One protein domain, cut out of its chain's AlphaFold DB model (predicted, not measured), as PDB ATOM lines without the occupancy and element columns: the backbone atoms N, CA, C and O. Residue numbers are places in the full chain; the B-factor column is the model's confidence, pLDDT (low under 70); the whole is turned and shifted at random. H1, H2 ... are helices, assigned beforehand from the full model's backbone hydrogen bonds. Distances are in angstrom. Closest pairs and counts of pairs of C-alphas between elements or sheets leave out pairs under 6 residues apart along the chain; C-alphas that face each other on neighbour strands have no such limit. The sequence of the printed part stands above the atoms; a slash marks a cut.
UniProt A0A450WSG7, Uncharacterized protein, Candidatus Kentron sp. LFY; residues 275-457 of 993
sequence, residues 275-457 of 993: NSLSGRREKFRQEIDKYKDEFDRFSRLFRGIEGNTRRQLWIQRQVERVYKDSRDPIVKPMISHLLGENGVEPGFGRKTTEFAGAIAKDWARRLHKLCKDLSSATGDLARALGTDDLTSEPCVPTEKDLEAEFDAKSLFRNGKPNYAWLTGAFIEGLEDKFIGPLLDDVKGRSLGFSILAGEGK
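What this domain is: This is residues 275 to 457 of the 993 residues of an uncharacterized protein of Candidatus Kentron sp. LFY (UniProt A0A450WSG7). Three long helices, H2, H5 and H9, run side by side as an elongated bundle, and H5 touches the most other helices. At the end where H2 ends and H5 begins, H3 folds back on H2 and H4 packs on H5, while H6 packs on the same half of H5 and H8 leads into H9. The printed part has 183 residues with nine named helices, H1 to H9 in that order, and no named strand: the class is all helix. It is only just loose, close to compact, with a radius of gyration of the C-alphas of 19.2 A, and spans 61 by 36 by 24 A.

How they stand to each other: Begin at H1, residues 275 to 278, which touches H9, residues 435 to 455, at C-alphas 278 and 453, 5.0 A apart. Next comes H2, residues 281 to 305, which touches H9 with residues 281 to 292 alone; the closest C-alphas are those of Arg 281 and Ser 450, 6.4 A apart. H3, residues 312 to 323, forms a helical hairpin with H2, at a shallow tilt of 16 degrees; C-alphas 305 and 315 come closest, at 5.9 A. H4, residues 332 to 339, touches the hub H5, residues 350 to 385, at C-alphas 334 and 355, 5.5 A apart. H2, H5 and H9 are a bundle, helices side by side: H5 and H9 run the same way at 20 degrees, with C-alphas 378 and 449 closest at 5.5 A, while H2 and H5 run opposite ways at 19 degrees. H6, residues 399 to 410, touches H5 at C-alphas 399 and 365, 6.3 A apart. H7, residues 419 to 422, touches no helix but is near H6. H8, residues 425 to 433, only just touches H2, with 3 pairs of C-alphas within 8 A; the closest are those of Ile 427 and Ser 299, 6.3 A apart. In H2, H3, H4, H5, H6, H8 and H9 every O i to N i+4 pair is within hydrogen-bond range; H1 and H7 are too short for such a pair.

Where its parts are: Find C-alpha 275 at (95.708, 90.003, 134.237), where H1 begins. H2 is 36.9 A long. H5 runs 52.4 A from C-alpha 350 at (130.279, 116.756, 110.118), and H9 runs 30.6 A to C-alpha 455 at (102.333, 89.310, 143.194). H3 measures 16.1 A, H6 16.4 A.

The domain as a whole: C-alphas 343 and 386 are the two farthest apart, at 61.8 A. The printed part has no cut. The link from H5 to H6, residues 386 to 398, is long. Mean pLDDT of the printed part is 74.5; among residues under 70 are 387 to 426.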
ATOM      1  N   ASN A 275      95.220  90.893 135.297       77.12
ATOM      2  CA  ASN A 275      95.708  90.003 134.237       77.12
ATOM      3  C   ASN A 275      96.050  90.762 132.943       77.12
ATOM      4  O   ASN A 275      97.073  90.486 132.317       77.12
ATOM      5  N   SER A 276      95.213  91.726 132.542       80.69
ATOM      6  CA  SER A 276      95.454  92.562 131.360       80.69
ATOM      7  C   SER A 276      96.708  93.427 131.514       80.69
ATOM      8  O   SER A 276      97.505  93.517 130.578       80.69
ATOM      9  N   LEU A 277      96.911  94.022 132.693       81.44
ATOM     10  CA  LEU A 277      98.100  94.816 132.997       81.44
ATOM     11  C   LEU A 277      99.347  93.927 133.059       81.44
ATOM     12  O   LEU A 277     100.306  94.200 132.342       81.44
ATOM     13  N   SER A 278      99.311  92.814 133.794       79.94
ATOM     14  CA  SER A 278     100.418  91.851 133.889       79.94
ATOM     15  C   SER A 278     100.820  91.263 132.531       79.94
ATOM     16  O   SER A 278     102.001  91.008 132.296       79.94
ATOM     17  N   GLY A 279      99.875  91.115 131.594       80.50
ATOM     18  CA  GLY A 279     100.148  90.689 130.217       80.50
ATOM     19  C   GLY A 279     101.052  91.644 129.422       80.50
ATOM     20  O   GLY A 279     101.672  91.226 128.446       80.50
ATOM     21  N   ARG A 280     101.202  92.907 129.849       85.25
ATOM     22  CA  ARG A 280     102.112  93.881 129.214       85.25
ATOM     23  C   ARG A 280     103.587  93.655 129.554       85.25
ATOM     24  O   ARG A 280     104.441  94.248 128.898       85.25
ATOM     25  N   ARG A 281     103.899  92.799 130.537       84.62
ATOM     26  CA  ARG A 281     105.268  92.533 131.014       84.62
ATOM     27  C   ARG A 281     106.219  92.140 129.889       84.62
ATOM     28  O   ARG A 281     107.302  92.705 129.772       84.62
ATOM     29  N   GLU A 282     105.794  91.203 129.051       83.94
ATOM     30  CA  GLU A 282     106.628  90.695 127.963       83.94
ATOM     31  C   GLU A 282     106.843  91.753 126.875       83.94
ATOM     32  O   GLU A 282     107.951  91.914 126.375       83.94
ATOM     33  N   LYS A 283     105.817  92.564 126.586       88.75
ATOM     34  CA  LYS A 283     105.924  93.674 125.634       88.75
ATOM     35  C   LYS A 283     106.963  94.708 126.083       88.75
ATOM     36  O   LYS A 283     107.810  95.098 125.287       88.75
ATOM     37  N   PHE A 284     106.928  95.126 127.351       88.69
ATOM     38  CA  PHE A 284     107.910  96.078 127.877       88.69
ATOM     39  C   PHE A 284     109.330  95.512 127.852       88.69
ATOM     40  O   PHE A 284     110.260  96.213 127.470       88.69
ATOM     41  N   ARG A 285     109.499  94.232 128.201       87.56
ATOM     42  CA  ARG A 285     110.797  93.556 128.119       87.56
ATOM     43  C   ARG A 285     111.349  93.554 126.691       87.56
ATOM     44  O   ARG A 285     112.492  93.948 126.490       87.56
ATOM     45  N   GLN A 286     110.524  93.184 125.713       89.62
ATOM     46  CA  GLN A 286     110.910  93.163 124.300       89.62
ATOM     47  C   GLN A 286     111.301  94.550 123.778       89.62
ATOM     48  O   GLN A 286     112.268  94.672 123.028       89.62
ATOM     49  N   GLU A 287     110.583  95.602 124.181       88.31
ATOM     50  CA  GLU A 287     110.924  96.978 123.805       88.31
ATOM     51  C   GLU A 287     112.270  97.420 124.408       88.31
ATOM     52  O   GLU A 287     113.090  97.995 123.695       88.31
ATOM     53  N   ILE A 288     112.549  97.092 125.676       88.38
ATOM     54  CA  ILE A 288     113.835  97.392 126.336       88.38
ATOM     55  C   ILE A 288     114.993  96.647 125.667       88.38
ATOM     56  O   ILE A 288     116.020  97.255 125.362       88.38
ATOM     57  N   ASP A 289     114.827  95.344 125.426       87.44
ATOM     58  CA  ASP A 289     115.854  94.507 124.801       87.44
ATOM     59  C   ASP A 289     116.167  94.990 123.377       87.44
ATOM     60  O   ASP A 289     117.333  95.037 122.980       87.44
ATOM     61  N   LYS A 290     115.144  95.440 122.638       87.88
ATOM     62  CA  LYS A 290     115.306  96.053 121.318       87.88
ATOM     63  C   LYS A 290     116.148  97.331 121.374       87.88
ATOM     64  O   LYS A 290     117.105  97.444 120.614       87.88
ATOM     65  N   TYR A 291     115.835  98.272 122.268       85.12
ATOM     66  CA  TYR A 291     116.608  99.518 122.378       85.12
ATOM     67  C   TYR A 291     118.051  99.275 122.827       85.12
ATOM     68  O   TYR A 291     118.966  99.938 122.342       85.12
ATOM     69  N   LYS A 292     118.265  98.299 123.715       86.31
ATOM     70  CA  LYS A 292     119.606  97.888 124.136       86.31
ATOM     71  C   LYS A 292     120.420  97.335 122.962       86.31
ATOM     72  O   LYS A 292     121.561  97.742 122.782       86.31
ATOM     73  N   ASP A 293     119.843  96.444 122.156       86.69
ATOM     74  CA  ASP A 293     120.520  95.875 120.983       86.69
ATOM     75  C   ASP A 293     120.802  96.937 119.902       86.69
ATOM     76  O   ASP A 293     121.892  96.964 119.329       86.69
ATOM     77  N   GLU A 294     119.865  97.860 119.655       84.88
ATOM     78  CA  GLU A 294     120.067  98.991 118.736       84.88
ATOM     79  C   GLU A 294     121.242  99.886 119.166       84.88
ATOM     80  O   GLU A 294     122.115 100.202 118.347       84.88
ATOM     81  N   PHE A 295     121.294 100.248 120.450       83.56
ATOM     82  CA  PHE A 295     122.361 101.070 121.016       83.56
ATOM     83  C   PHE A 295     123.713 100.340 121.026       83.56
ATOM     84  O   PHE A 295     124.715 100.897 120.578       83.56
ATOM     85  N   ASP A 296     123.743  99.064 121.422       84.62
ATOM     86  CA  ASP A 296     124.955  98.237 121.411       84.62
ATOM     87  C   ASP A 296     125.566  98.147 120.005       84.62
ATOM     88  O   ASP A 296     126.786  98.245 119.836       84.62
ATOM     89  N   ARG A 297     124.735  97.956 118.970       85.75
ATOM     90  CA  ARG A 297     125.198  97.930 117.572       85.75
ATOM     91  C   ARG A 297     125.790  99.274 117.166       85.75
ATOM     92  O   ARG A 297     126.860  99.314 116.564       85.75
ATOM     93  N   PHE A 298     125.149 100.372 117.544       83.12
ATOM     94  CA  PHE A 298     125.645 101.713 117.255       83.12
ATOM     95  C   PHE A 298     126.992 101.991 117.916       83.12
ATOM     96  O   PHE A 298     127.945 102.349 117.220       83.12
ATOM     97  N   SER A 299     127.126 101.721 119.215       81.69
ATOM     98  CA  SER A 299     128.398 101.851 119.931       81.69
ATOM     99  C   SER A 299     129.502 100.988 119.313       81.69
ATOM    100  O   SER A 299     130.624 101.459 119.112       81.69
ATOM    101  N   ARG A 300     129.196  99.734 118.939       84.75
ATOM    102  CA  ARG A 300     130.158  98.831 118.276       84.75
ATOM    103  C   ARG A 300     130.618  99.352 116.919       84.75
ATOM    104  O   ARG A 300     131.797  99.208 116.603       84.75
ATOM    105  N   LEU A 301     129.726  99.949 116.123       83.38
ATOM    106  CA  LEU A 301     130.102 100.545 114.840       83.38
ATOM    107  C   LEU A 301     131.097 101.692 115.044       83.38
ATOM    108  O   LEU A 301     132.140 101.698 114.394       83.38
ATOM    109  N   PHE A 302     130.806 102.625 115.955       78.69
ATOM    110  CA  PHE A 302     131.674 103.784 116.192       78.69
ATOM    111  C   PHE A 302     133.036 103.402 116.780       78.69
ATOM    112  O   PHE A 302     134.055 103.898 116.301       78.69
ATOM    113  N   ARG A 303     133.078 102.447 117.715       80.00
ATOM    114  CA  ARG A 303     134.339 101.866 118.214       80.00
ATOM    115  C   ARG A 303     135.111 101.125 117.119       80.00
ATOM    116  O   ARG A 303     136.329 101.205 117.044       80.00
ATOM    117  N   GLY A 304     134.413 100.426 116.222       78.44
ATOM    118  CA  GLY A 304     135.034  99.682 115.122       78.44
ATOM    119  C   GLY A 304     135.694 100.566 114.055       78.44
ATOM    120  O   GLY A 304     136.634 100.125 113.389       78.44
ATOM    121  N   ILE A 305     135.221 101.802 113.874       76.88
ATOM    122  CA  ILE A 305     135.783 102.770 112.913       76.88
ATOM    123  C   ILE A 305     136.795 103.741 113.542       76.88
ATOM    124  O   ILE A 305     137.437 104.506 112.815       76.88
ATOM    125  N   GLU A 306     136.958 103.697 114.865       72.75
ATOM    126  CA  GLU A 306     137.914 104.511 115.611       72.75
ATOM    127  C   GLU A 306     139.349 104.307 115.088       72.75
ATOM    128  O   GLU A 306     139.758 103.207 114.708       72.75
ATOM    129  N   GLY A 307     140.107 105.399 114.958       68.38
ATOM    130  CA  GLY A 307     141.475 105.382 114.418       68.38
ATOM    131  C   GLY A 307     141.611 105.138 112.903       68.38
ATOM    132  O   GLY A 307     142.682 105.381 112.354       68.38
ATOM    133  N   ASN A 308     140.552 104.725 112.189       73.69
ATOM    134  CA  ASN A 308     140.563 104.468 110.734       73.69
ATOM    135  C   ASN A 308     139.390 105.143 109.993       73.69
ATOM    136  O   ASN A 308     138.814 104.609 109.044       73.69
ATOM    137  N   THR A 309     139.075 106.372 110.394       67.69
ATOM    138  CA  THR A 309     137.888 107.151 109.993       67.69
ATOM    139  C   THR A 309     137.861 107.644 108.540       67.69
ATOM    140  O   THR A 309     136.826 108.125 108.076       67.69
ATOM    141  N   ARG A 310     138.979 107.532 107.807       66.69
ATOM    142  CA  ARG A 310     139.124 107.980 106.405       66.69
ATOM    143  C   ARG A 310     139.241 106.836 105.389       66.69
ATOM    144  O   ARG A 310     139.300 107.090 104.190       66.69
ATOM    145  N   ARG A 311     139.312 105.573 105.835       75.88
ATOM    146  CA  ARG A 311     139.462 104.405 104.947       75.88
ATOM    147  C   ARG A 311     138.097 103.785 104.647       75.88
ATOM    148  O   ARG A 311     137.586 103.002 105.442       75.88
ATOM    149  N   GLN A 312     137.540 104.078 103.473       74.75
ATOM    150  CA  GLN A 312     136.204 103.618 103.060       74.75
ATOM    151  C   GLN A 312     136.041 102.086 103.112       74.75
ATOM    152  O   GLN A 312     135.081 101.593 103.694       74.75
ATOM    153  N   LEU A 313     137.028 101.330 102.616       80.50
ATOM    154  CA  LEU A 313     137.056  99.857 102.683       80.50
ATOM    155  C   LEU A 313     137.017  99.308 104.121       80.50
ATOM    156  O   LEU A 313     136.492  98.223 104.358       80.50
ATOM    157  N   TRP A 314     137.589 100.034 105.085       82.38
ATOM    158  CA  TRP A 314     137.544  99.647 106.493       82.38
ATOM    159  C   TRP A 314     136.155  99.898 107.083       82.38
ATOM    160  O   TRP A 314     135.579  98.996 107.687       82.38
ATOM    161  N   ILE A 315     135.602 101.093 106.852       79.62
ATOM    162  CA  ILE A 315     134.266 101.488 107.318       79.62
ATOM    163  C   ILE A 315     133.205 100.529 106.776       79.62
ATOM    164  O   ILE A 315     132.383 100.037 107.544       79.62
ATOM    165  N   GLN A 316     133.274 100.189 105.486       82.38
ATOM    166  CA  GLN A 316     132.360  99.240 104.856       82.38
ATOM    167  C   GLN A 316     132.360  97.875 105.557       82.38
ATOM    168  O   GLN A 316     131.298  97.383 105.935       82.38
ATOM    169  N   ARG A 317     133.539  97.308 105.839       83.50
ATOM    170  CA  ARG A 317     133.652  96.031 106.564       83.50
ATOM    171  C   ARG A 317     133.078  96.093 107.979       83.50
ATOM    172  O   ARG A 317     132.555  95.092 108.459       83.50
ATOM    173  N   GLN A 318     133.191  97.231 108.669       85.94
ATOM    174  CA  GLN A 318     132.614  97.389 110.009       85.94
ATOM    175  C   GLN A 318     131.089  97.515 109.962       85.94
ATOM    176  O   GLN A 318     130.406  96.894 110.773       85.94
ATOM    177  N   VAL A 319     130.546  98.251 108.988       83.50
ATOM    178  CA  VAL A 319     129.095  98.339 108.765       83.50
ATOM    179  C   VAL A 319     128.514  96.958 108.454       83.50
ATOM    180  O   VAL A 319     127.575  96.535 109.126       83.50
ATOM    181  N   GLU A 320     129.108  96.222 107.511       82.81
ATOM    182  CA  GLU A 320     128.682  94.862 107.144       82.81
ATOM    183  C   GLU A 320     128.769  93.896 108.338       82.81
ATOM    184  O   GLU A 320     127.877  93.073 108.549       82.81
ATOM    185  N   ARG A 321     129.807  94.028 109.175       84.25
ATOM    186  CA  ARG A 321     129.986  93.212 110.384       84.25
ATOM    187  C   ARG A 321     128.910  93.466 111.441       84.25
ATOM    188  O   ARG A 321     128.461  92.517 112.080       84.25
ATOM    189  N   VAL A 322     128.548  94.727 111.672       84.44
ATOM    190  CA  VAL A 322     127.686  95.133 112.795       84.44
ATOM    191  C   VAL A 322     126.205  95.113 112.422       84.44
ATOM    192  O   VAL A 322     125.385  94.631 113.201       84.44
ATOM    193  N   TYR A 323     125.858  95.605 111.235       81.25
ATOM    194  CA  TYR A 323     124.469  95.751 110.797       81.25
ATOM    195  C   TYR A 323     124.034  94.695 109.766       81.25
ATOM    196  O   TYR A 323     122.830  94.520 109.569       81.25
ATOM    197  N   LYS A 324     124.962  93.926 109.169       75.06
ATOM    198  CA  LYS A 324     124.671  92.984 108.062       75.06
ATOM    199  C   LYS A 324     123.837  93.680 106.958       75.06
ATOM    200  O   LYS A 324     123.990  94.880 106.752       75.06
ATOM    201  N   ASP A 325     122.927  92.966 106.287       59.94
ATOM    202  CA  ASP A 325     121.966  93.534 105.318       59.94
ATOM    203  C   ASP A 325     120.802  94.312 105.971       59.94
ATOM    204  O   ASP A 325     119.942  94.871 105.282       59.94
ATOM    205  N   SER A 326     120.740  94.370 107.308       55.75
ATOM    206  CA  SER A 326     119.675  95.059 108.039       55.75
ATOM    207  C   SER A 326     119.931  96.565 108.058       55.75
ATOM    208  O   SER A 326     120.614  97.095 108.936       55.75
ATOM    209  N   ARG A 327     119.350  97.280 107.092       59.28
ATOM    210  CA  ARG A 327     119.337  98.748 107.078       59.28
ATOM    211  C   ARG A 327     118.138  99.257 107.875       59.28
ATOM    212  O   ARG A 327     117.117  99.605 107.282       59.28
ATOM    213  N   ASP A 328     118.262  99.290 109.203       66.31
ATOM    214  CA  ASP A 328     117.292  99.978 110.065       66.31
ATOM    215  C   ASP A 328     117.020 101.387 109.493       66.31
ATOM    216  O   ASP A 328     117.981 102.130 109.253       66.31
ATOM    217  N   PRO A 329     115.759 101.765 109.215       70.88
ATOM    218  CA  PRO A 329     115.430 103.043 108.586       70.88
ATOM    219  C   PRO A 329     115.947 104.264 109.358       70.88
ATOM    220  O   PRO A 329     116.193 105.293 108.731       70.88
ATOM    221  N   ILE A 330     116.154 104.154 110.674       72.00
ATOM    222  CA  ILE A 330     116.677 105.240 111.518       72.00
ATOM    223  C   ILE A 330     118.181 105.445 111.277       72.00
ATOM    224  O   ILE A 330     118.665 106.574 111.211       72.00
ATOM    225  N   VAL A 331     118.924 104.352 111.086       77.38
ATOM    226  CA  VAL A 331     120.392 104.353 110.950       77.38
ATOM    227  C   VAL A 331     120.830 104.417 109.479       77.38
ATOM    228  O   VAL A 331     121.940 104.843 109.159       77.38
ATOM    229  N   LYS A 332     119.939 104.050 108.551       81.56
ATOM    230  CA  LYS A 332     120.179 104.025 107.102       81.56
ATOM    231  C   LYS A 332     120.738 105.341 106.539       81.56
ATOM    232  O   LYS A 332     121.714 105.251 105.799       81.56
ATOM    233  N   PRO A 333     120.223 106.543 106.873       82.00
ATOM    234  CA  PRO A 333     120.779 107.797 106.354       82.00
ATOM    235  C   PRO A 333     122.243 108.008 106.762       82.00
ATOM    236  O   PRO A 333     123.062 108.434 105.949       82.00
ATOM    237  N   MET A 334     122.584 107.641 108.002       83.12
ATOM    238  CA  MET A 334     123.945 107.720 108.529       83.12
ATOM    239  C   MET A 334     124.877 106.725 107.834       83.12
ATOM    240  O   MET A 334     125.972 107.100 107.425       83.12
ATOM    241  N   ILE A 335     124.439 105.471 107.673       83.62
ATOM    242  CA  ILE A 335     125.211 104.418 107.000       83.62
ATOM    243  C   ILE A 335     125.440 104.773 105.527       83.62
ATOM    244  O   ILE A 335     126.573 104.712 105.058       83.62
ATOM    245  N   SER A 336     124.397 105.197 104.810       81.75
ATOM    246  CA  SER A 336     124.513 105.620 103.412       81.75
ATOM    247  C   SER A 336     125.506 106.769 103.254       81.75
ATOM    248  O   SER A 336     126.331 106.749 102.345       81.75
ATOM    249  N   HIS A 337     125.492 107.734 104.177       81.31
ATOM    250  CA  HIS A 337     126.460 108.822 104.168       81.31
ATOM    251  C   HIS A 337     127.891 108.353 104.500       81.31
ATOM    252  O   HIS A 337     128.823 108.714 103.786       81.31
ATOM    253  N   LEU A 338     128.070 107.492 105.512       78.56
ATOM    254  CA  LEU A 338     129.364 106.895 105.879       78.56
ATOM    255  C   LEU A 338     130.023 106.138 104.719       78.56
ATOM    256  O   LEU A 338     131.244 106.185 104.566       78.56
ATOM    257  N   LEU A 339     129.218 105.446 103.912       81.56
ATOM    258  CA  LEU A 339     129.678 104.659 102.769       81.56
ATOM    259  C   LEU A 339     129.862 105.490 101.486       81.56
ATOM    260  O   LEU A 339     130.429 104.973 100.524       81.56
ATOM    261  N   GLY A 340     129.425 106.756 101.466       76.25
ATOM    262  CA  GLY A 340     129.421 107.606 100.267       76.25
ATOM    263  C   GLY A 340     128.387 107.187  99.219       76.25
ATOM    264  O   GLY A 340     128.552 107.459  98.029       76.25
ATOM    265  N   GLU A 341     127.318 106.507  99.639       79.12
ATOM    266  CA  GLU A 341     126.184 106.216  98.764       79.12
ATOM    267  C   GLU A 341     125.522 107.545  98.332       79.12
ATOM    268  O   GLU A 341     125.478 108.516  99.088       79.12
ATOM    269  N   ASN A 342     124.983 107.596  97.109       70.50
ATOM    270  CA  ASN A 342     124.337 108.785  96.522       70.50
ATOM    271  C   ASN A 342     125.273 109.977  96.218       70.50
ATOM    272  O   ASN A 342     124.825 111.122  96.196       70.50
ATOM    273  N   GLY A 343     126.562 109.728  95.956       65.38
ATOM    274  CA  GLY A 343     127.489 110.743  95.428       65.38
ATOM    275  C   GLY A 343     128.002 111.755  96.458       65.38
ATOM    276  O   GLY A 343     128.512 112.809  96.083       65.38
ATOM    277  N   VAL A 344     127.864 111.452  97.751       73.00
ATOM    278  CA  VAL A 344     128.389 112.274  98.850       73.00
ATOM    279  C   VAL A 344     129.788 111.786  99.238       73.00
ATOM    280  O   VAL A 344     130.065 110.593  99.147       73.00
ATOM    281  N   GLU A 345     130.671 112.692  99.675       69.50
ATOM    282  CA  GLU A 345     132.028 112.341 100.122       69.50
ATOM    283  C   GLU A 345     131.983 111.261 101.230       69.50
ATOM    284  O   GLU A 345     131.353 111.498 102.268       69.50
ATOM    285  N   PRO A 346     132.594 110.078 101.011       70.56
ATOM    286  CA  PRO A 346     132.568 108.971 101.963       70.56
ATOM    287  C   PRO A 346     133.459 109.243 103.176       70.56
ATOM    288  O   PRO A 346     134.544 109.814 103.058       70.56
ATOM    289  N   GLY A 347     133.052 108.726 104.335       69.00
ATOM    290  CA  GLY A 347     133.852 108.754 105.558       69.00
ATOM    291  C   GLY A 347     133.161 109.414 106.746       69.00
ATOM    292  O   GLY A 347     132.001 109.825 106.704       69.00
ATOM    293  N   PHE A 348     133.881 109.476 107.864       73.69
ATOM    294  CA  PHE A 348     133.384 110.120 109.075       73.69
ATOM    295  C   PHE A 348     133.635 111.634 109.024       73.69
ATOM    296  O   PHE A 348     134.773 112.080 108.863       73.69
ATOM    297  N   GLY A 349     132.579 112.432 109.203       70.56
ATOM    298  CA  GLY A 349     132.658 113.891 109.148       70.56
ATOM    299  C   GLY A 349     131.480 114.596 109.821       70.56
ATOM    300  O   GLY A 349     130.725 114.001 110.594       70.56
ATOM    301  N   ARG A 350     131.313 115.891 109.518       71.81
ATOM    302  CA  ARG A 350     130.279 116.756 110.118       71.81
ATOM    303  C   ARG A 350     128.865 116.197 109.952       71.81
ATOM    304  O   ARG A 350     128.156 116.049 110.938       71.81
ATOM    305  N   LYS A 351     128.480 115.838 108.728       74.31
ATOM    306  CA  LYS A 351     127.142 115.306 108.433       74.31
ATOM    307  C   LYS A 351     126.882 113.961 109.125       74.31
ATOM    308  O   LYS A 351     125.800 113.756 109.662       74.31
ATOM    309  N   THR A 352     127.872 113.068 109.206       73.69
ATOM    310  CA  THR A 352     127.762 111.824 109.994       73.69
ATOM    311  C   THR A 352     127.535 112.100 111.479       73.69
ATOM    312  O   THR A 352     126.740 111.414 112.112       73.69
ATOM    313  N   THR A 353     128.203 113.121 112.021       72.69
ATOM    314  CA  THR A 353     128.049 113.555 113.420       72.69
ATOM    315  C   THR A 353     126.636 114.090 113.678       72.69
ATOM    316  O   THR A 353     126.011 113.741 114.676       72.69
ATOM    317  N   GLU A 354     126.099 114.879 112.743       73.19
ATOM    318  CA  GLU A 354     124.718 115.380 112.783       73.19
ATOM    319  C   GLU A 354     123.698 114.222 112.752       73.19
ATOM    320  O   GLU A 354     122.774 114.199 113.566       73.19
ATOM    321  N   PHE A 355     123.895 113.212 111.892       77.62
ATOM    322  CA  PHE A 355     123.037 112.019 111.867       77.62
ATOM    323  C   PHE A 355     123.127 111.191 113.150       77.62
ATOM    324  O   PHE A 355     122.098 110.816 113.705       77.62
ATOM    325  N   ALA A 356     124.336 110.925 113.643       75.50
ATOM    326  CA  ALA A 356     124.547 110.173 114.875       75.50
ATOM    327  C   ALA A 356     123.865 110.851 116.074       75.50
ATOM    328  O   ALA A 356     123.276 110.183 116.922       75.50
ATOM    329  N   GLY A 357     123.878 112.184 116.108       73.81
ATOM    330  CA  GLY A 357     123.165 112.933 117.129       73.81
ATOM    331  C   GLY A 357     121.653 112.950 116.987       73.81
ATOM    332  O   GLY A 357     120.951 112.841 117.989       73.81
ATOM    333  N   ALA A 358     121.135 113.006 115.762       76.06
ATOM    334  CA  ALA A 358     119.704 112.838 115.524       76.06
ATOM    335  C   ALA A 358     119.209 111.460 116.000       76.06
ATOM    336  O   ALA A 358     118.156 111.373 116.629       76.06
ATOM    337  N   ILE A 359     119.998 110.404 115.765       79.38
ATOM    338  CA  ILE A 359     119.709 109.037 116.223       79.38
ATOM    339  C   ILE A 359     119.722 108.962 117.760       79.38
ATOM    340  O   ILE A 359     118.768 108.467 118.356       79.38
ATOM    341  N   ALA A 360     120.749 109.516 118.415       75.94
ATOM    342  CA  ALA A 360     120.837 109.540 119.878       75.94
ATOM    343  C   ALA A 360     119.676 110.315 120.533       75.94
ATOM    344  O   ALA A 360     119.119 109.861 121.534       75.94
ATOM    345  N   LYS A 361     119.264 111.452 119.951       75.56
ATOM    346  CA  LYS A 361     118.081 112.206 120.401       75.56
ATOM    347  C   LYS A 361     116.792 111.398 120.239       75.56
ATOM    348  O   LYS A 361     115.970 111.386 121.153       75.56
ATOM    349  N   ASP A 362     116.609 110.707 119.112       79.94
ATOM    350  CA  ASP A 362     115.421 109.875 118.883       79.94
ATOM    351  C   ASP A 362     115.327 108.720 119.895       79.94
ATOM    352  O   ASP A 362     114.260 108.477 120.460       79.94
ATOM    353  N   TRP A 363     116.445 108.064 120.219       79.88
ATOM    354  CA  TRP A 363     116.470 107.049 121.277       79.88
ATOM    355  C   TRP A 363     116.161 107.611 122.658       79.88
ATOM    356  O   TRP A 363     115.348 107.022 123.369       79.88
ATOM    357  N   ALA A 364     116.738 108.755 123.029       77.94
ATOM    358  CA  ALA A 364     116.444 109.399 124.308       77.94
ATOM    359  C   ALA A 364     114.939 109.708 124.451       77.94
ATOM    360  O   ALA A 364     114.332 109.388 125.475       77.94
ATOM    361  N   ARG A 365     114.300 110.223 123.389       80.88
ATOM    362  CA  ARG A 365     112.844 110.451 123.349       80.88
ATOM    363  C   ARG A 365     112.043 109.164 123.521       80.88
ATOM    364  O   ARG A 365     111.076 109.125 124.285       80.88
ATOM    365  N   ARG A 366     112.433 108.098 122.820       85.19
ATOM    366  CA  ARG A 366     111.753 106.795 122.882       85.19
ATOM    367  C   ARG A 366     111.887 106.126 124.247       85.19
ATOM    368  O   ARG A 366     110.892 105.617 124.756       85.19
ATOM    369  N   LEU A 367     113.069 106.178 124.860       85.25
ATOM    370  CA  LEU A 367     113.312 105.665 126.210       85.25
ATOM    371  C   LEU A 367     112.535 106.460 127.263       85.25
ATOM    372  O   LEU A 367     111.900 105.867 128.131       85.25
ATOM    373  N   HIS A 368     112.487 107.788 127.142       83.88
ATOM    374  CA  HIS A 368     111.681 108.628 128.029       83.88
ATOM    375  C   HIS A 368     110.176 108.334 127.898       83.88
ATOM    376  O   HIS A 368     109.458 108.260 128.899       83.88
ATOM    377  N   LYS A 369     109.678 108.100 126.675       86.25
ATOM    378  CA  LYS A 369     108.296 107.649 126.449       86.25
ATOM    379  C   LYS A 369     108.031 106.288 127.098       86.25
ATOM    380  O   LYS A 369     107.034 106.137 127.799       86.25
ATOM    381  N   LEU A 370     108.934 105.328 126.911       88.06
ATOM    382  CA  LEU A 370     108.839 104.001 127.518       88.06
ATOM    383  C   LEU A 370     108.838 104.072 129.056       88.06
ATOM    384  O   LEU A 370     108.049 103.382 129.700       88.06
ATOM    385  N   CYS A 371     109.643 104.959 129.644       86.56
ATOM    386  CA  CYS A 371     109.628 105.236 131.081       86.56
ATOM    387  C   CYS A 371     108.257 105.748 131.566       86.56
ATOM    388  O   CYS A 371     107.746 105.281 132.591       86.56
ATOM    389  N   LYS A 372     107.622 106.670 130.824       85.69
ATOM    390  CA  LYS A 372     106.270 107.168 131.145       85.69
ATOM    391  C   LYS A 372     105.225 106.059 131.071       85.69
ATOM    392  O   LYS A 372     104.397 105.938 131.973       85.69
ATOM    393  N   ASP A 373     105.286 105.241 130.023       87.38
ATOM    394  CA  ASP A 373     104.348 104.139 129.813       87.38
ATOM    395  C   ASP A 373     104.474 103.066 130.907       87.38
ATOM    396  O   ASP A 373     103.455 102.561 131.386       87.38
ATOM    397  N   LEU A 374     105.704 102.753 131.337       87.00
ATOM    398  CA  LEU A 374     105.980 101.868 132.471       87.00
ATOM    399  C   LEU A 374     105.449 102.452 133.779       87.00
ATOM    400  O   LEU A 374     104.696 101.781 134.473       87.00
ATOM    401  N   SER A 375     105.775 103.706 134.092       84.12
ATOM    402  CA  SER A 375     105.359 104.347 135.349       84.12
ATOM    403  C   SER A 375     103.831 104.428 135.471       84.12
ATOM    404  O   SER A 375     103.268 104.136 136.525       84.12
ATOM    405  N   SER A 376     103.144 104.742 134.368       85.12
ATOM    406  CA  SER A 376     101.680 104.727 134.292       85.12
ATOM    407  C   SER A 376     101.106 103.322 134.525       85.12
ATOM    408  O   SER A 376     100.236 103.136 135.378       85.12
ATOM    409  N   ALA A 377     101.640 102.308 133.832       85.19
ATOM    410  CA  ALA A 377     101.186 100.925 133.975       85.19
ATOM    411  C   ALA A 377     101.438 100.357 135.382       85.19
ATOM    412  O   ALA A 377     100.584  99.646 135.910       85.19
ATOM    413  N   THR A 378     102.573 100.691 136.001       82.69
ATOM    414  CA  THR A 378     102.900 100.324 137.384       82.69
ATOM    415  C   THR A 378     101.926 100.968 138.368       82.69
ATOM    416  O   THR A 378     101.374 100.271 139.213       82.69
ATOM    417  N   GLY A 379     101.629 102.263 138.217       79.75
ATOM    418  CA  GLY A 379     100.669 102.957 139.079       79.75
ATOM    419  C   GLY A 379      99.224 102.470 138.912       79.75
ATOM    420  O   GLY A 379      98.452 102.464 139.872       79.75
ATOM    421  N   ASP A 380      98.827 102.056 137.707       82.38
ATOM    422  CA  ASP A 380      97.535 101.400 137.469       82.38
ATOM    423  C   ASP A 380      97.467 100.007 138.110       82.38
ATOM    424  O   ASP A 380      96.419  99.624 138.634       82.38
ATOM    425  N   LEU A 381      98.572  99.255 138.079       81.44
ATOM    426  CA  LEU A 381      98.667  97.920 138.665       81.44
ATOM    427  C   LEU A 381      98.674  97.971 140.198       81.44
ATOM    428  O   LEU A 381      97.911  97.234 140.814       81.44
ATOM    429  N   ALA A 382      99.442  98.877 140.807       78.25
ATOM    430  CA  ALA A 382      99.468  99.088 142.259       78.25
ATOM    431  C   ALA A 382      98.078  99.475 142.799       78.25
ATOM    432  O   ALA A 382      97.544  98.822 143.698       78.25
ATOM    433  N   ARG A 383      97.397 100.430 142.141       77.69
ATOM    434  CA  ARG A 383      95.994 100.774 142.457       77.69
ATOM    435  C   ARG A 383      95.048  99.586 142.303       77.69
ATOM    436  O   ARG A 383      94.131  99.424 143.103       77.69
ATOM    437  N   ALA A 384      95.248  98.752 141.282       76.00
ATOM    438  CA  ALA A 384      94.452  97.545 141.097       76.00
ATOM    439  C   ALA A 384      94.750  96.467 142.151       76.00
ATOM    440  O   ALA A 384      93.870  95.659 142.418       76.00
ATOM    441  N   LEU A 385      95.933  96.449 142.765       74.38
ATOM    442  CA  LEU A 385      96.293  95.533 143.850       74.38
ATOM    443  C   LEU A 385      95.870  96.062 145.230       74.38
ATOM    444  O   LEU A 385      95.620  95.265 146.130       74.38
ATOM    445  N   GLY A 386      95.651  97.372 145.364       70.12
ATOM    446  CA  GLY A 386      95.351  98.020 146.644       70.12
ATOM    447  C   GLY A 386      96.607  98.267 147.478       70.12
ATOM    448  O   GLY A 386      96.520  98.315 148.700       70.12
ATOM    449  N   THR A 387      97.763  98.371 146.820       68.00
ATOM    450  CA  THR A 387      99.029  98.754 147.436       68.00
ATOM    451  C   THR A 387      99.274 100.241 147.198       68.00
ATOM    452  O   THR A 387      99.169 100.731 146.071       68.00
ATOM    453  N   ASP A 388      99.596 100.964 148.267       54.25
ATOM    454  CA  ASP A 388     100.092 102.333 148.180       54.25
ATOM    455  C   ASP A 388     101.587 102.261 147.880       54.25
ATOM    456  O   ASP A 388     102.401 102.193 148.800       54.25
ATOM    457  N   ASP A 389     101.953 102.204 146.597       50.28
ATOM    458  CA  ASP A 389     103.362 102.197 146.205       50.28
ATOM    459  C   ASP A 389     103.778 103.490 145.488       50.28
ATOM    460  O   ASP A 389     103.121 103.983 144.567       50.28
ATOM    461  N   LEU A 390     104.898 104.038 145.962       47.56
ATOM    462  CA  LEU A 390     105.423 105.392 145.759       47.56
ATOM    463  C   LEU A 390     106.174 105.587 144.429       47.56
ATOM    464  O   LEU A 390     106.790 106.627 144.212       47.56
ATOM    465  N   THR A 391     106.132 104.638 143.492       51.22
ATOM    466  CA  THR A 391     106.972 104.687 142.279       51.22
ATOM    467  C   THR A 391     106.385 105.520 141.130       51.22
ATOM    468  O   THR A 391     106.693 105.278 139.962       51.22
ATOM    469  N   SER A 392     105.543 106.517 141.426       49.22
ATOM    470  CA  SER A 392     105.085 107.514 140.445       49.22
ATOM    471  C   SER A 392     106.090 108.654 140.253       49.22
ATOM    472  O   SER A 392     105.706 109.743 139.822       49.22
ATOM    473  N   GLU A 393     107.359 108.447 140.618       61.22
ATOM    474  CA  GLU A 393     108.389 109.453 140.400       61.22
ATOM    475  C   GLU A 393     108.473 109.782 138.904       61.22
ATOM    476  O   GLU A 393     108.561 108.860 138.077       61.22
ATOM    477  N   PRO A 394     108.416 111.075 138.540       62.53
ATOM    478  CA  PRO A 394     108.495 111.500 137.155       62.53
ATOM    479  C   PRO A 394     109.812 111.025 136.539       62.53
ATOM    480  O   PRO A 394     110.854 111.036 137.185       62.53
ATOM    481  N   CYS A 395     109.763 110.616 135.273       69.88
ATOM    482  CA  CYS A 395     110.960 110.255 134.520       69.88
ATOM    483  C   CYS A 395     111.872 111.485 134.401       69.88
ATOM    484  O   CYS A 395     111.510 112.451 133.722       69.88
ATOM    485  N   VAL A 396     113.025 111.454 135.067       64.38
ATOM    486  CA  VAL A 396     114.063 112.492 135.016       64.38
ATOM    487  C   VAL A 396     115.275 111.901 134.294       64.38
ATOM    488  O   VAL A 396     115.641 110.767 134.597       64.38
ATOM    489  N   PRO A 397     115.909 112.632 133.358       62.25
ATOM    490  CA  PRO A 397     115.678 114.032 132.974       62.25
ATOM    491  C   PRO A 397     114.518 114.228 131.985       62.25
ATOM    492  O   PRO A 397     114.050 113.279 131.348       62.25
ATOM    493  N   THR A 398     114.039 115.472 131.844       62.41
ATOM    494  CA  THR A 398     113.015 115.794 130.840       62.41
ATOM    495  C   THR A 398     113.610 115.785 129.430       62.41
ATOM    496  O   THR A 398     114.805 115.991 129.242       62.41
ATOM    497  N   GLU A 399     112.773 115.594 128.408       61.12
ATOM    498  CA  GLU A 399     113.190 115.622 126.994       61.12
ATOM    499  C   GLU A 399     113.991 116.887 126.623       61.12
ATOM    500  O   GLU A 399     114.949 116.810 125.858       61.12
ATOM    501  N   LYS A 400     113.659 118.037 127.228       65.38
ATOM    502  CA  LYS A 400     114.366 119.309 127.015       65.38
ATOM    503  C   LYS A 400     115.755 119.338 127.647       65.38
ATOM    504  O   LYS A 400     116.675 119.886 127.047       65.38
ATOM    505  N   ASP A 401     115.906 118.749 128.831       65.00
ATOM    506  CA  ASP A 401     117.202 118.661 129.512       65.00
ATOM    507  C   ASP A 401     118.143 117.736 128.733       65.00
ATOM    508  O   ASP A 401     119.319 118.046 128.539       65.00
ATOM    509  N   LEU A 402     117.585 116.646 128.193       60.09
ATOM    510  CA  LEU A 402     118.297 115.698 127.343       60.09
ATOM    511  C   LEU A 402     118.751 116.340 126.019       60.09
ATOM    512  O   LEU A 402     119.888 116.147 125.588       60.09
ATOM    513  N   GLU A 403     117.895 117.140 125.377       63.62
ATOM    514  CA  GLU A 403     118.254 117.885 124.162       63.62
ATOM    515  C   GLU A 403     119.339 118.938 124.418       63.62
ATOM    516  O   GLU A 403     120.302 119.020 123.652       63.62
ATOM    517  N   ALA A 404     119.217 119.699 125.510       66.25
ATOM    518  CA  ALA A 404     120.172 120.736 125.882       66.25
ATOM    519  C   ALA A 404     121.562 120.163 126.208       66.25
ATOM    520  O   ALA A 404     122.580 120.727 125.798       66.25
ATOM    521  N   GLU A 405     121.623 119.025 126.905       62.59
ATOM    522  CA  GLU A 405     122.885 118.354 127.223       62.59
ATOM    523  C   GLU A 405     123.565 117.776 125.971       62.59
ATOM    524  O   GLU A 405     124.789 117.873 125.818       62.59
ATOM    525  N   PHE A 406     122.776 117.224 125.047       64.25
ATOM    526  CA  PHE A 406     123.276 116.719 123.774       64.25
ATOM    527  C   PHE A 406     123.854 117.846 122.900       64.25
ATOM    528  O   PHE A 406     124.952 117.719 122.344       64.25
ATOM    529  N   ASP A 407     123.146 118.972 122.791       66.00
ATOM    530  CA  ASP A 407     123.568 120.124 121.986       66.00
ATOM    531  C   ASP A 407     124.819 120.808 122.553       66.00
ATOM    532  O   ASP A 407     125.681 121.251 121.794       66.00
ATOM    533  N   ALA A 408     124.991 120.808 123.878       63.12
ATOM    534  CA  ALA A 408     126.192 121.329 124.527       63.12
ATOM    535  C   ALA A 408     127.464 120.505 124.234       63.12
ATOM    536  O   ALA A 408     128.570 121.045 124.298       63.12
ATOM    537  N   LYS A 409     127.335 119.205 123.926       58.16
ATOM    538  CA  LYS A 409     128.470 118.265 123.809       58.16
ATOM    539  C   LYS A 409     128.800 117.839 122.372       58.16
ATOM    540  O   LYS A 409     129.915 117.370 122.122       58.16
ATOM    541  N   SER A 410     127.872 118.002 121.427       54.44
ATOM    542  CA  SER A 410     127.942 117.385 120.092       54.44
ATOM    543  C   SER A 410     128.718 118.176 119.022       54.44
ATOM    544  O   SER A 410     129.312 117.550 118.143       54.44
ATOM    545  N   LEU A 411     128.802 119.512 119.101       55.91
ATOM    546  CA  LEU A 411     129.500 120.368 118.122       55.91
ATOM    547  C   LEU A 411     130.322 121.473 118.811       55.91
ATOM    548  O   LEU A 411     129.923 122.010 119.841       55.91
ATOM    549  N   PHE A 412     131.453 121.881 118.224       53.12
ATOM    550  CA  PHE A 412     132.091 123.150 118.607       53.12
ATOM    551  C   PHE A 412     131.187 124.339 118.217       53.12
ATOM    552  O   PHE A 412     130.453 124.255 117.231       53.12
ATOM    553  N   ARG A 413     131.321 125.503 118.886       52.78
ATOM    554  CA  ARG A 413     130.631 126.771 118.523       52.78
ATOM    555  C   ARG A 413     130.792 127.196 117.046       52.78
ATOM    556  O   ARG A 413     130.069 128.068 116.588       52.78
ATOM    557  N   ASN A 414     131.729 126.599 116.304       54.06
ATOM    558  CA  ASN A 414     132.003 126.854 114.886       54.06
ATOM    559  C   ASN A 414     131.509 125.741 113.928       54.06
ATOM    560  O   ASN A 414     131.887 125.739 112.756       54.06
ATOM    561  N   GLY A 415     130.694 124.786 114.396       53.25
ATOM    562  CA  GLY A 415     130.057 123.765 113.552       53.25
ATOM    563  C   GLY A 415     130.967 122.619 113.086       53.25
ATOM    564  O   GLY A 415     130.621 121.927 112.129       53.25
ATOM    565  N   LYS A 416     132.130 122.411 113.720       54.03
ATOM    566  CA  LYS A 416     132.992 121.230 113.498       54.03
ATOM    567  C   LYS A 416     132.687 120.114 114.517       54.03
ATOM    568  O   LYS A 416     132.329 120.445 115.652       54.03
ATOM    569  N   PRO A 417     132.869 118.823 114.156       56.19
ATOM    570  CA  PRO A 417     132.796 117.713 115.108       56.19
ATOM    571  C   PRO A 417     133.737 117.944 116.294       56.19
ATOM    572  O   PRO A 417     134.891 118.337 116.096       56.19
ATOM    573  N   ASN A 418     133.249 117.722 117.514       62.34
ATOM    574  CA  ASN A 418     134.058 117.858 118.726       62.34
ATOM    575  C   ASN A 418     135.168 116.780 118.773       62.34
ATOM    576  O   ASN A 418     134.947 115.655 118.331       62.34
ATOM    577  N   TYR A 419     136.347 117.101 119.324       55.00
ATOM    578  CA  TYR A 419     137.488 116.178 119.471       55.00
ATOM    579  C   TYR A 419     137.094 114.873 120.188       55.00
ATOM    580  O   TYR A 419     137.544 113.803 119.795       55.00
ATOM    581  N   ALA A 420     136.156 114.946 121.138       58.12
ATOM    582  CA  ALA A 420     135.620 113.788 121.856       58.12
ATOM    583  C   ALA A 420     134.936 112.731 120.958       58.12
ATOM    584  O   ALA A 420     134.898 111.559 121.320       58.12
ATOM    585  N   TRP A 421     134.423 113.108 119.778       60.97
ATOM    586  CA  TRP A 421     133.872 112.146 118.810       60.97
ATOM    587  C   TRP A 421     134.949 111.328 118.101       60.97
ATOM    588  O   TRP A 421     134.694 110.200 117.694       60.97
ATOM    589  N   LEU A 422     136.143 111.901 117.923       52.75
ATOM    590  CA  LEU A 422     137.248 111.269 117.200       52.75
ATOM    591  C   LEU A 422     138.059 110.306 118.076       52.75
ATOM    592  O   LEU A 422     138.824 109.514 117.533       52.75
ATOM    593  N   THR A 423     137.894 110.379 119.399       57.19
ATOM    594  CA  THR A 423     138.677 109.637 120.400       57.19
ATOM    595  C   THR A 423     137.841 108.655 121.225       57.19
ATOM    596  O   THR A 423     138.218 108.357 122.353       57.19
ATOM    597  N   GLY A 424     136.638 108.282 120.769       62.25
ATOM    598  CA  GLY A 424     135.755 107.352 121.493       62.25
ATOM    599  C   GLY A 424     135.067 107.928 122.746       62.25
ATOM    600  O   GLY A 424     133.977 107.482 123.098       62.25
ATOM    601  N   ALA A 425     135.616 108.991 123.342       65.81
ATOM    602  CA  ALA A 425     135.122 109.662 124.551       65.81
ATOM    603  C   ALA A 425     133.657 110.142 124.467       65.81
ATOM    604  O   ALA A 425     132.981 110.297 125.482       65.81
ATOM    605  N   PHE A 426     133.135 110.391 123.264       67.62
ATOM    606  CA  PHE A 426     131.719 110.691 123.055       67.62
ATOM    607  C   PHE A 426     130.820 109.457 123.221       67.62
ATOM    608  O   PHE A 426     129.753 109.575 123.814       67.62
ATOM    609  N   ILE A 427     131.237 108.289 122.721       70.62
ATOM    610  CA  ILE A 427     130.487 107.035 122.894       70.62
ATOM    611  C   ILE A 427     130.488 106.641 124.368       70.62
ATOM    612  O   ILE A 427     129.434 106.320 124.899       70.62
ATOM    613  N   GLU A 428     131.628 106.782 125.046       72.38
ATOM    614  CA  GLU A 428     131.713 106.649 126.507       72.38
ATOM    615  C   GLU A 428     130.805 107.667 127.211       72.38
ATOM    616  O   GLU A 428     130.076 107.326 128.129       72.38
ATOM    617  N   GLY A 429     130.745 108.912 126.730       67.69
ATOM    618  CA  GLY A 429     129.811 109.916 127.244       67.69
ATOM    619  C   GLY A 429     128.333 109.567 127.030       67.69
ATOM    620  O   GLY A 429     127.513 109.851 127.904       67.69
ATOM    621  N   LEU A 430     127.976 108.954 125.897       71.00
ATOM    622  CA  LEU A 430     126.619 108.468 125.646       71.00
ATOM    623  C   LEU A 430     126.282 107.262 126.527       71.00
ATOM    624  O   LEU A 430     125.168 107.190 127.037       71.00
ATOM    625  N   GLU A 431     127.222 106.339 126.708       76.00
ATOM    626  CA  GLU A 431     127.065 105.157 127.555       76.00
ATOM    627  C   GLU A 431     126.977 105.545 129.035       76.00
ATOM    628  O   GLU A 431     125.995 105.211 129.685       76.00
ATOM    629  N   ASP A 432     127.917 106.328 129.554       71.69
ATOM    630  CA  ASP A 432     128.042 106.570 130.995       71.69
ATOM    631  C   ASP A 432     127.136 107.691 131.513       71.69
ATOM    632  O   ASP A 432     126.797 107.721 132.696       71.69
ATOM    633  N   LYS A 433     126.782 108.663 130.661       64.75
ATOM    634  CA  LYS A 433     126.149 109.916 131.114       64.75
ATOM    635  C   LYS A 433     124.809 110.227 130.464       64.75
ATOM    636  O   LYS A 433     124.152 111.149 130.928       64.75
ATOM    637  N   PHE A 434     124.403 109.506 129.415       70.56
ATOM    638  CA  PHE A 434     123.211 109.872 128.642       70.56
ATOM    639  C   PHE A 434     122.238 108.707 128.407       70.56
ATOM    640  O   PHE A 434     121.225 108.604 129.091       70.56
ATOM    641  N   ILE A 435     122.532 107.806 127.466       75.94
ATOM    642  CA  ILE A 435     121.663 106.678 127.104       75.94
ATOM    643  C   ILE A 435     121.736 105.549 128.138       75.94
ATOM    644  O   ILE A 435     120.698 104.974 128.459       75.94
ATOM    645  N   GLY A 436     122.916 105.235 128.686       78.50
ATOM    646  CA  GLY A 436     123.051 104.164 129.685       78.50
ATOM    647  C   GLY A 436     122.248 104.417 130.965       78.50
ATOM    648  O   GLY A 436     121.435 103.558 131.306       78.50
ATOM    649  N   PRO A 437     122.347 105.598 131.613       79.75
ATOM    650  CA  PRO A 437     121.514 105.926 132.771       79.75
ATOM    651  C   PRO A 437     120.004 105.837 132.490       79.75
ATOM    652  O   PRO A 437     119.260 105.309 133.312       79.75
ATOM    653  N   LEU A 438     119.546 106.281 131.310       79.56
ATOM    654  CA  LEU A 438     118.139 106.163 130.898       79.56
ATOM    655  C   LEU A 438     117.709 104.701 130.698       79.56
ATOM    656  O   LEU A 438     116.612 104.314 131.098       79.56
ATOM    657  N   LEU A 439     118.559 103.883 130.073       84.38
ATOM    658  CA  LEU A 439     118.310 102.451 129.905       84.38
ATOM    659  C   LEU A 439     118.245 101.734 131.257       84.38
ATOM    660  O   LEU A 439     117.419 100.837 131.426       84.38
ATOM    661  N   ASP A 440     119.102 102.103 132.204       83.88
ATOM    662  CA  ASP A 440     119.147 101.478 133.523       83.88
ATOM    663  C   ASP A 440     117.966 101.895 134.410       83.88
ATOM    664  O   ASP A 440     117.387 101.026 135.066       83.88
ATOM    665  N   ASP A 441     117.510 103.152 134.340       83.12
ATOM    666  CA  ASP A 441     116.255 103.591 134.978       83.12
ATOM    667  C   ASP A 441     115.046 102.811 134.428       83.12
ATOM    668  O   ASP A 441     114.271 102.212 135.180       83.12
ATOM    669  N   VAL A 442     114.926 102.703 133.099       88.06
ATOM    670  CA  VAL A 442     113.845 101.938 132.454       88.06
ATOM    671  C   VAL A 442     113.893 100.449 132.837       88.06
ATOM    672  O   VAL A 442     112.846  99.846 133.094       88.06
ATOM    673  N   LYS A 443     115.084  99.835 132.924       86.75
ATOM    674  CA  LYS A 443     115.243  98.447 133.401       86.75
ATOM    675  C   LYS A 443     114.837  98.297 134.866       86.75
ATOM    676  O   LYS A 443     114.131  97.341 135.188       86.75
ATOM    677  N   GLY A 444     115.251  99.220 135.733       83.50
ATOM    678  CA  GLY A 444     114.888  99.225 137.151       83.50
ATOM    679  C   GLY A 444     113.372  99.301 137.345       83.50
ATOM    680  O   GLY A 444     112.787  98.479 138.051       83.50
ATOM    681  N   ARG A 445     112.705 100.202 136.619       84.88
ATOM    682  CA  ARG A 445     111.237 100.334 136.633       84.88
ATOM    683  C   ARG A 445     110.525  99.106 136.064       84.88
ATOM    684  O   ARG A 445     109.508  98.679 136.606       84.88
ATOM    685  N   SER A 446     111.066  98.496 135.008       86.75
ATOM    686  CA  SER A 446     110.547  97.242 134.437       86.75
ATOM    687  C   SER A 446     110.667  96.054 135.400       86.75
ATOM    688  O   SER A 446     109.776  95.196 135.454       86.75
ATOM    689  N   LEU A 447     111.731  96.017 136.210       83.81
ATOM    690  CA  LEU A 447     111.887  95.042 137.288       83.81
ATOM    691  C   LEU A 447     110.823  95.256 138.373       83.81
ATOM    692  O   LEU A 447     110.147  94.294 138.732       83.81
ATOM    693  N   GLY A 448     110.613  96.499 138.820       80.62
ATOM    694  CA  GLY A 448     109.551  96.843 139.777       80.62
ATOM    695  C   GLY A 448     108.159  96.439 139.279       80.62
ATOM    696  O   GLY A 448     107.428  95.725 139.966       80.62
ATOM    697  N   PHE A 449     107.834  96.769 138.026       84.69
ATOM    698  CA  PHE A 449     106.603  96.315 137.370       84.69
ATOM    699  C   PHE A 449     106.489  94.782 137.333       84.69
ATOM    700  O   PHE A 449     105.423  94.222 137.577       84.69
ATOM    701  N   SER A 450     107.586  94.079 137.037       82.00
ATOM    702  CA  SER A 450     107.620  92.613 136.967       82.00
ATOM    703  C   SER A 450     107.409  91.932 138.319       82.00
ATOM    704  O   SER A 450     106.824  90.847 138.345       82.00
ATOM    705  N   ILE A 451     107.895  92.540 139.405       81.50
ATOM    706  CA  ILE A 451     107.697  92.068 140.781       81.50
ATOM    707  C   ILE A 451     106.215  92.203 141.149       81.50
ATOM    708  O   ILE A 451     105.576  91.193 141.435       81.50
ATOM    709  N   LEU A 452     105.637  93.398 140.982       78.56
ATOM    710  CA  LEU A 452     104.211  93.658 141.231       78.56
ATOM    711  C   LEU A 452     103.293  92.773 140.369       78.56
ATOM    712  O   LEU A 452     102.307  92.208 140.842       78.56
ATOM    713  N   ALA A 453     103.637  92.572 139.094       78.75
ATOM    714  CA  ALA A 453     102.902  91.670 138.208       78.75
ATOM    715  C   ALA A 453     103.006  90.192 138.636       78.75
ATOM    716  O   ALA A 453     102.137  89.389 138.287       78.75
ATOM    717  N   GLY A 454     104.070  89.821 139.356       71.69
ATOM    718  CA  GLY A 454     104.261  88.499 139.951       71.69
ATOM    719  C   GLY A 454     103.403  88.273 141.196       71.69
ATOM    720  O   GLY A 454     102.884  87.170 141.365       71.69
ATOM    721  N   GLU A 455     103.204  89.313 142.007       69.81
ATOM    722  CA  GLU A 455     102.333  89.310 143.194       69.81
ATOM    723  C   GLU A 455     100.844  89.233 142.835       69.81
ATOM    724  O   GLU A 455     100.061  88.623 143.554       69.81
ATOM    725  N   GLY A 456     100.451  89.759 141.670       59.34
ATOM    726  CA  GLY A 456      99.083  89.655 141.145       59.34
ATOM    727  C   GLY A 456      98.640  88.244 140.721       59.34
ATOM    728  O   GLY A 456      97.531  88.084 140.198       59.34
ATOM    729  N   LYS A 457      99.482  87.214 140.905       55.97
ATOM    730  CA  LYS A 457      99.076  85.816 140.711       55.97
ATOM    731  C   LYS A 457      98.188  85.384 141.879       55.97
ATOM    732  O   LYS A 457      98.590  85.543 143.026       55.97
TER     733      LYS A 457